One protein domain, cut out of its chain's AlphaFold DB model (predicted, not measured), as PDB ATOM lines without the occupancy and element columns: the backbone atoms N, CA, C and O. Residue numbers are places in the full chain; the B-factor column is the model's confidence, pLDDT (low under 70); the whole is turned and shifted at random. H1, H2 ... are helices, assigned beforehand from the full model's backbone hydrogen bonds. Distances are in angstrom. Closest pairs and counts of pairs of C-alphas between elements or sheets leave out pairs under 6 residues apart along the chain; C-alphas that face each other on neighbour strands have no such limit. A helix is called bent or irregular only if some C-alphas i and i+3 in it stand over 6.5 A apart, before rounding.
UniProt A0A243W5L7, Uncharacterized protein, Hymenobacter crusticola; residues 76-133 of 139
ATOM      1  N   LEU A  76      89.086  -8.333  -4.826       91.50
ATOM      2  CA  LEU A  76      88.567  -9.647  -5.192       91.50
ATOM      3  C   LEU A  76      87.833 -10.274  -4.009       91.50
ATOM      4  O   LEU A  76      88.215 -10.090  -2.852       91.50
ATOM      5  N   LYS A  77      86.820 -11.092  -4.306       96.56
ATOM      6  CA  LYS A  77      86.242 -11.991  -3.302       96.56
ATOM      7  C   LYS A  77      87.311 -12.976  -2.824       96.56
ATOM      8  O   LYS A  77      88.121 -13.454  -3.622       96.56
ATOM      9  N   THR A  78      87.264 -13.332  -1.541       96.38
ATOM     10  CA  THR A  78      88.230 -14.244  -0.906       96.38
ATOM     11  C   THR A  78      88.366 -15.564  -1.663       96.38
ATOM     12  O   THR A  78      89.476 -16.022  -1.913       96.38
ATOM     13  N   GLU A  79      87.247 -16.150  -2.093       97.19
ATOM     14  CA  GLU A  79      87.249 -17.405  -2.849       97.19
ATOM     15  C   GLU A  79      87.992 -17.277  -4.189       97.19
ATOM     16  O   GLU A  79      88.832 -18.114  -4.523       97.19
ATOM     17  N   THR A  80      87.745 -16.197  -4.935       95.25
ATOM     18  CA  THR A  80      88.430 -15.911  -6.204       95.25
ATOM     19  C   THR A  80      89.928 -15.717  -5.991       95.25
ATOM     20  O   THR A  80      90.734 -16.249  -6.753       95.25
ATOM     21  N   TYR A  81      90.311 -15.005  -4.930       94.50
ATOM     22  CA  TYR A  81      91.713 -14.804  -4.576       94.50
ATOM     23  C   TYR A  81      92.428 -16.124  -4.259       94.50
ATOM     24  O   TYR A  81      93.546 -16.343  -4.727       94.50
ATOM     25  N   LEU A  82      91.788 -17.035  -3.518       97.38
ATOM     26  CA  LEU A  82      92.369 -18.346  -3.217       97.38
ATOM     27  C   LEU A  82      92.579 -19.180  -4.484       97.38
ATOM     28  O   LEU A  82      93.665 -19.730  -4.666       97.38
ATOM     29  N   ARG A  83      91.600 -19.213  -5.395       95.62
ATOM     30  CA  ARG A  83      91.746 -19.902  -6.691       95.62
ATOM     31  C   ARG A  83      92.869 -19.298  -7.537       95.62
ATOM     32  O   ARG A  83      93.661 -20.033  -8.118       95.62
ATOM     33  N   LEU A  84      92.991 -17.969  -7.555       93.81
ATOM     34  CA  LEU A  84      94.085 -17.279  -8.243       93.81
ATOM     35  C   LEU A  84      95.455 -17.673  -7.672       93.81
ATOM     36  O   LEU A  84      96.396 -17.921  -8.424       93.81
ATOM     37  N   ARG A  85      95.572 -17.765  -6.341       94.00
ATOM     38  CA  ARG A  85      96.805 -18.207  -5.676       94.00
ATOM     39  C   ARG A  85      97.133 -19.667  -5.964       94.00
ATOM     40  O   ARG A  85      98.300 -19.970  -6.190       94.00
ATOM     41  N   GLN A  86      96.133 -20.543  -5.996       95.62
ATOM     42  CA  GLN A  86      96.313 -21.943  -6.389       95.62
ATOM     43  C   GLN A  86      96.820 -22.045  -7.829       95.62
ATOM     44  O   GLN A  86      97.800 -22.738  -8.076       95.62
ATOM     45  N   TYR A  87      96.215 -21.307  -8.761       93.69
ATOM     46  CA  TYR A  87      96.651 -21.279 -10.158       93.69
ATOM     47  C   TYR A  87      98.117 -20.842 -10.299       93.69
ATOM     48  O   TYR A  87      98.904 -21.543 -10.923       93.69
ATOM     49  N   LEU A  88      98.518 -19.746  -9.645       92.50
ATOM     50  CA  LEU A  88      99.917 -19.291  -9.639       92.50
ATOM     51  C   LEU A  88     100.900 -20.300  -9.053       92.50
ATOM     52  O   LEU A  88     102.069 -20.308  -9.430       92.50
ATOM     53  N   HIS A  89     100.452 -21.072  -8.065       93.75
ATOM     54  CA  HIS A  89     101.290 -22.065  -7.416       93.75
ATOM     55  C   HIS A  89     101.585 -23.239  -8.352       93.75
ATOM     56  O   HIS A  89     102.730 -23.677  -8.431       93.75
ATOM     57  N   TRP A  90     100.567 -23.723  -9.065       96.06
ATOM     58  CA  TRP A  90     100.694 -24.864  -9.974       96.06
ATOM     59  C   TRP A  90     101.261 -24.492 -11.350       96.06
ATOM     60  O   TRP A  90     101.888 -25.335 -11.980       96.06
ATOM     61  N   GLU A  91     101.111 -23.236 -11.781       91.69
ATOM     62  CA  GLU A  91     101.598 -22.728 -13.072       91.69
ATOM     63  C   GLU A  91     102.683 -21.642 -12.882       91.69
ATOM     64  O   GLU A  91     102.415 -20.438 -13.028       91.69
ATOM     65  N   PRO A  92     103.932 -22.032 -12.552       78.81
ATOM     66  CA  PRO A  92     105.049 -21.113 -12.346       78.81
ATOM     67  C   PRO A  92     105.483 -20.486 -13.680       78.81
ATOM     68  O   PRO A  92     106.342 -20.986 -14.397       78.81
ATOM     69  N   GLY A  93     104.848 -19.373 -14.037       85.50
ATOM     70  CA  GLY A  93     105.025 -18.693 -15.326       85.50
ATOM     71  C   GLY A  93     103.768 -17.971 -15.806       85.50
ATOM     72  O   GLY A  93     103.830 -17.167 -16.741       85.50
ATOM     73  N   ALA A  94     102.636 -18.210 -15.141       85.94
ATOM     74  CA  ALA A  94     101.381 -17.534 -15.403       85.94
ATOM     75  C   ALA A  94     101.516 -16.000 -15.322       85.94
ATOM     76  O   ALA A  94     101.846 -15.415 -14.286       85.94
ATOM     77  N   LYS A  95     101.207 -15.323 -16.432       89.44
ATOM     78  CA  LYS A  95     101.221 -13.858 -16.540       89.44
ATOM     79  C   LYS A  95      99.833 -13.298 -16.239       89.44
ATOM     80  O   LYS A  95      99.114 -12.923 -17.163       89.44
ATOM     81  N   ILE A  96      99.477 -13.205 -14.952       89.81
ATOM     82  CA  ILE A  96      98.154 -12.708 -14.517       89.81
ATOM     83  C   ILE A  96      97.804 -11.381 -15.176       89.81
ATOM     84  O   ILE A  96      96.700 -11.254 -15.674       89.81
ATOM     85  N   LYS A  97      98.745 -10.429 -15.238       88.75
ATOM     86  CA  LYS A  97      98.495  -9.115 -15.850       88.75
ATOM     87  C   LYS A  97      97.871  -9.232 -17.244       88.75
ATOM     88  O   LYS A  97      96.843  -8.624 -17.495       88.75
ATOM     89  N   LYS A  98      98.441 -10.078 -18.113       89.25
ATOM     90  CA  LYS A  98      97.922 -10.293 -19.472       89.25
ATOM     91  C   LYS A  98      96.573 -11.007 -19.477       89.25
ATOM     92  O   LYS A  98      95.707 -10.646 -20.259       89.25
ATOM     93  N   ALA A  99      96.402 -12.007 -18.614       90.31
ATOM     94  CA  ALA A  99      95.143 -12.742 -18.515       90.31
ATOM     95  C   ALA A  99      93.999 -11.847 -18.009       90.31
ATOM     96  O   ALA A  99      92.888 -11.918 -18.523       90.31
ATOM     97  N   THR A 100      94.277 -10.989 -17.027       91.38
ATOM     98  CA  THR A 100      93.322 -10.011 -16.499       91.38
ATOM     99  C   THR A 100      92.986  -8.956 -17.543       91.38
ATOM    100  O   THR A 100      91.805  -8.714 -17.758       91.38
ATOM    101  N   GLU A 101      93.985  -8.399 -18.232       92.00
ATOM    102  CA  GLU A 101      93.772  -7.442 -19.325       92.00
ATOM    103  C   GLU A 101      92.863  -8.035 -20.406       92.00
ATOM    104  O   GLU A 101      91.811  -7.485 -20.716       92.00
ATOM    105  N   GLN A 102      93.198  -9.231 -20.900       92.88
ATOM    106  CA  GLN A 102      92.411  -9.915 -21.923       92.88
ATOM    107  C   GLN A 102      90.975 -10.198 -21.462       92.88
ATOM    108  O   GLN A 102      90.041 -10.052 -22.247       92.88
ATOM    109  N   ALA A 103      90.785 -10.603 -20.203       92.38
ATOM    110  CA  ALA A 103      89.456 -10.854 -19.653       92.38
ATOM    111  C   ALA A 103      88.622  -9.569 -19.541       92.38
ATOM    112  O   ALA A 103      87.419  -9.608 -19.793       92.38
ATOM    113  N   ILE A 104      89.246  -8.441 -19.185       92.38
ATOM    114  CA  ILE A 104      88.579  -7.136 -19.126       92.38
ATOM    115  C   ILE A 104      88.215  -6.670 -20.537       92.38
ATOM    116  O   ILE A 104      87.057  -6.325 -20.751       92.38
ATOM    117  N   CYS A 105      89.136  -6.726 -21.504       92.50
ATOM    118  CA  CYS A 105      88.842  -6.380 -22.899       92.50
ATOM    119  C   CYS A 105      87.687  -7.224 -23.447       92.50
ATOM    120  O   CYS A 105      86.683  -6.673 -23.875       92.50
ATOM    121  N   ALA A 106      87.754  -8.552 -23.304       93.31
ATOM    122  CA  ALA A 106      86.701  -9.450 -23.779       93.31
ATOM    123  C   ALA A 106      85.340  -9.222 -23.092       93.31
ATOM    124  O   ALA A 106      84.295  -9.564 -23.647       93.31
ATOM    125  N   PHE A 107      85.333  -8.685 -21.870       92.50
ATOM    126  CA  PHE A 107      84.108  -8.265 -21.197       92.50
ATOM    127  C   PHE A 107      83.595  -6.927 -21.743       92.50
ATOM    128  O   PHE A 107      82.401  -6.797 -21.993       92.50
ATOM    129  N   LEU A 108      84.477  -5.950 -21.963       91.94
ATOM    130  CA  LEU A 108      84.125  -4.633 -22.503       91.94
ATOM    131  C   LEU A 108      83.662  -4.691 -23.963       91.94
ATOM    132  O   LEU A 108      82.755  -3.942 -24.326       91.94
ATOM    133  N   ASP A 109      84.209  -5.608 -24.758       92.00
ATOM    134  CA  ASP A 109      83.825  -5.845 -26.155       92.00
ATOM    135  C   ASP A 109      82.356  -6.284 -26.296       92.00
ATOM    136  O   ASP A 109      81.766  -6.170 -27.366       92.00
ATOM    137  N   GLN A 110      81.729  -6.764 -25.216       92.88
ATOM    138  CA  GLN A 110      80.304  -7.123 -25.202       92.88
ATOM    139  C   GLN A 110      79.384  -5.897 -25.129       92.88
ATOM    140  O   GLN A 110      78.175  -6.023 -25.325       92.88
ATOM    141  N   PHE A 111      79.928  -4.717 -24.824       90.75
ATOM    142  CA  PHE A 111      79.161  -3.494 -24.638       90.75
ATOM    143  C   PHE A 111      79.562  -2.449 -25.675       90.75
ATOM    144  O   PHE A 111      80.624  -1.852 -25.576       90.75
ATOM    145  N   GLU A 112      78.654  -2.103 -26.583       83.00
ATOM    146  CA  GLU A 112      78.835  -0.995 -27.544       83.00
ATOM    147  C   GLU A 112      79.160   0.350 -26.859       83.00
ATOM    148  O   GLU A 112      79.808   1.233 -27.423       83.00
ATOM    149  N   SER A 113      78.725   0.520 -25.606       84.06
ATOM    150  CA  SER A 113      79.018   1.704 -24.793       84.06
ATOM    151  C   SER A 113      80.500   1.859 -24.445       84.06
ATOM    152  O   SER A 113      80.915   2.979 -24.159       84.06
ATOM    153  N   SER A 114      81.297   0.785 -24.465       80.50
ATOM    154  CA  SER A 114      82.733   0.830 -24.146       80.50
ATOM    155  C   SER A 114      83.563   1.508 -25.241       80.50
ATOM    156  O   SER A 114      84.633   2.039 -24.963       80.50
ATOM    157  N   SER A 115      83.041   1.545 -26.471       79.00
ATOM    158  CA  SER A 115      83.669   2.207 -27.619       79.00
ATOM    159  C   SER A 115      83.318   3.693 -27.724       79.00
ATOM    160  O   SER A 115      83.845   4.403 -28.582       79.00
ATOM    161  N   ARG A 116      82.406   4.188 -26.877       83.31
ATOM    162  CA  ARG A 116      82.013   5.599 -26.885       83.31
ATOM    163  C   ARG A 116      83.066   6.433 -26.153       83.31
ATOM    164  O   ARG A 116      83.480   6.051 -25.058       83.31
ATOM    165  N   PRO A 117      83.480   7.583 -26.712       77.94
ATOM    166  CA  PRO A 117      84.423   8.459 -26.033       77.94
ATOM    167  C   PRO A 117      83.809   8.994 -24.736       77.94
ATOM    168  O   PRO A 117      82.616   9.303 -24.678       77.94
ATOM    169  N   LEU A 118      84.637   9.119 -23.697       78.25
ATOM    170  CA  LEU A 118      84.223   9.777 -22.462       78.25
ATOM    171  C   LEU A 118      83.934  11.266 -22.742       78.25
ATOM    172  O   LEU A 118      84.678  11.895 -23.499       78.25
ATOM    173  N   PRO A 119      82.899  11.857 -22.114       82.88
ATOM    174  CA  PRO A 119      82.698  13.303 -22.117       82.88
ATOM    175  C   PRO A 119      83.919  14.032 -21.545       82.88
ATOM    176  O   PRO A 119      84.528  13.548 -20.589       82.88
ATOM    177  N   ALA A 120      84.246  15.204 -22.098       74.88
ATOM    178  CA  ALA A 120      85.444  15.968 -21.734       74.88
ATOM    179  C   ALA A 120      85.544  16.249 -20.221       74.88
ATOM    180  O   ALA A 120      86.604  16.042 -19.636       74.88
ATOM    181  N   ASP A 121      84.427  16.598 -19.573       75.94
ATOM    182  CA  ASP A 121      84.386  16.901 -18.135       75.94
ATOM    183  C   ASP A 121      84.799  15.700 -17.261       75.94
ATOM    184  O   ASP A 121      85.518  15.844 -16.274       75.94
ATOM    185  N   ILE A 122      84.372  14.491 -17.650       78.19
ATOM    186  CA  ILE A 122      84.675  13.243 -16.932       78.19
ATOM    187  C   ILE A 122      86.088  12.767 -17.276       78.19
ATOM    188  O   ILE A 122      86.798  12.243 -16.417       78.19
ATOM    189  N   LEU A 123      86.515  12.957 -18.526       73.94
ATOM    190  CA  LEU A 123      87.866  12.630 -18.960       73.94
ATOM    191  C   LEU A 123      88.896  13.421 -18.147       73.94
ATOM    192  O   LEU A 123      89.798  12.816 -17.572       73.94
ATOM    193  N   ASP A 124      88.727  14.738 -18.023       70.94
ATOM    194  CA  ASP A 124      89.619  15.580 -17.225       70.94
ATOM    195  C   ASP A 124      89.649  15.151 -15.754       70.94
ATOM    196  O   ASP A 124      90.718  15.121 -15.137       70.94
ATOM    197  N   GLU A 125      88.510  14.761 -15.179       76.06
ATOM    198  CA  GLU A 125      88.463  14.229 -13.819       76.06
ATOM    199  C   GLU A 125      89.287  12.942 -13.686       76.06
ATOM    200  O   GLU A 125      90.151  12.860 -12.814       76.06
ATOM    201  N   VAL A 126      89.093  11.964 -14.572       70.69
ATOM    202  CA  VAL A 126      89.831  10.689 -14.558       70.69
ATOM    203  C   VAL A 126      91.334  10.917 -14.751       70.69
ATOM    204  O   VAL A 126      92.157  10.343 -14.030       70.69
ATOM    205  N   LEU A 127      91.716  11.811 -15.666       68.62
ATOM    206  CA  LEU A 127      93.115  12.185 -15.890       68.62
ATOM    207  C   LEU A 127      93.732  12.890 -14.677       68.62
ATOM    208  O   LEU A 127      94.917  12.703 -14.386       68.62
ATOM    209  N   ASN A 128      92.951  13.677 -13.937       69.31
ATOM    210  CA  ASN A 128      93.402  14.360 -12.726       69.31
ATOM    211  C   ASN A 128      93.398  13.448 -11.487       69.31
ATOM    212  O   ASN A 128      94.288  13.581 -10.645       69.31
ATOM    213  N   GLN A 129      92.501  12.463 -11.401       64.38
ATOM    214  CA  GLN A 129      92.563  11.382 -10.411       64.38
ATOM    215  C   GLN A 129      93.818  10.515 -10.626       64.38
ATOM    216  O   GLN A 129      94.456  10.086  -9.669       64.38
ATOM    217  N   GLY A 130      94.284  10.348 -11.866       53.56
ATOM    218  CA  GLY A 130      95.602   9.765 -12.154       53.56
ATOM    219  C   GLY A 130      96.791  10.589 -11.622       53.56
ATOM    220  O   GLY A 130      97.868  10.040 -11.393       53.56
ATOM    221  N   LYS A 131      96.610  11.891 -11.352       53.62
ATOM    222  CA  LYS A 131      97.622  12.783 -10.745       53.62
ATOM    223  C   LYS A 131      97.618  12.741  -9.212       53.62
ATOM    224  O   LYS A 131      98.189  13.634  -8.578       53.62
ATOM    225  N   ILE A 132      97.035  11.711  -8.587       47.94
ATOM    226  CA  ILE A 132      97.197  11.453  -7.150       47.94
ATOM    227  C   ILE A 132      98.695  11.254  -6.840       47.94
ATOM    228  O   ILE A 132      99.284  10.201  -7.068       47.94
ATOM    229  N   LYS A 133      99.317  12.339  -6.360       44.56
ATOM    230  CA  LYS A 133     100.482  12.447  -5.465       44.56
ATOM    231  C   LYS A 133     101.416  11.219  -5.448       44.56
ATOM    232  O   LYS A 133     101.487  10.506  -4.455       44.56
TER     233      LYS A 133
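Overview. This is residues 76 to 133 of the 139 residues of an uncharacterized protein of Hymenobacter crusticola (UniProt A0A243W5L7). The model is an open chain of helices with no packed core: H1, H2, a one-turn H3 and H4 follow one another like links, and none of them touches another. H2 and H4 make the two arms of a wide, open V with H3 at its bottom, and H1 is set at a corner beyond the far end of H2. The printed part has 58 residues with four named helices, in the order H1, H2, H3, H4, and no named strand; the class is all helix. The whole is extended, with a radius of gyration of the C-alphas of 16.4 A, and it spans 45 by 34 by 22 A.

Along the chain. Start at Leu 76 and go two residues on to C-alpha 78 at (88.230, -14.244, -0.906), where H1 begins; it takes residues 78 to 90 and is 18.7 A long from first to last C-alpha. After residues 91 to 95, find C-alpha 96 at (98.154, -12.708, -14.517); from there H2, residues 96 to 108, runs 18.0 A. Next look at residues 112 to 115, the short H3. The last helix, H4, takes residues 120 to 129, runs 14.1 A and ends at C-alpha 129, at (92.563, 11.382, -10.411). No helix is bent or irregular.

Arrangement. Go first from H1 to H2: a tight link of 5 residues joins them, yet they are apart, only just, with their closest C-alphas 8.4 A from each other. A tight link of 3 residues leads on to H3. H2 and H3 are close but not clearly touching, with 1 pair of C-alphas within 8 A; the closest are those of Leu 108 and Ser 114, 5.9 A apart. The tight link from H3 to H4 has 4 residues, and these two helices are apart. You will also find H1 apart from H3 and from H4, and H2 apart from H4. In H1, H2 and H4 every O i to N i+4 pair is within hydrogen-bond range; H3 is too short for such a pair, but its 1 pair of O i and N i+3 is within range.

Size, cuts and confidence. The two C-alphas farthest apart are those of Trp 90 and Asp 121, 45.6 A, while those of Leu 76 and Lys 133, the first and last printed, are 25.1 A apart. Among the stretches that stand free are residues 89 to 95 and residues 127 to 133, of which 127 to 129 belong to H4. The printed part has no cut, and no link between helices is long. The mean pLDDT of the printed part is 84.3; look at residues 127 to 133 for the values under 70.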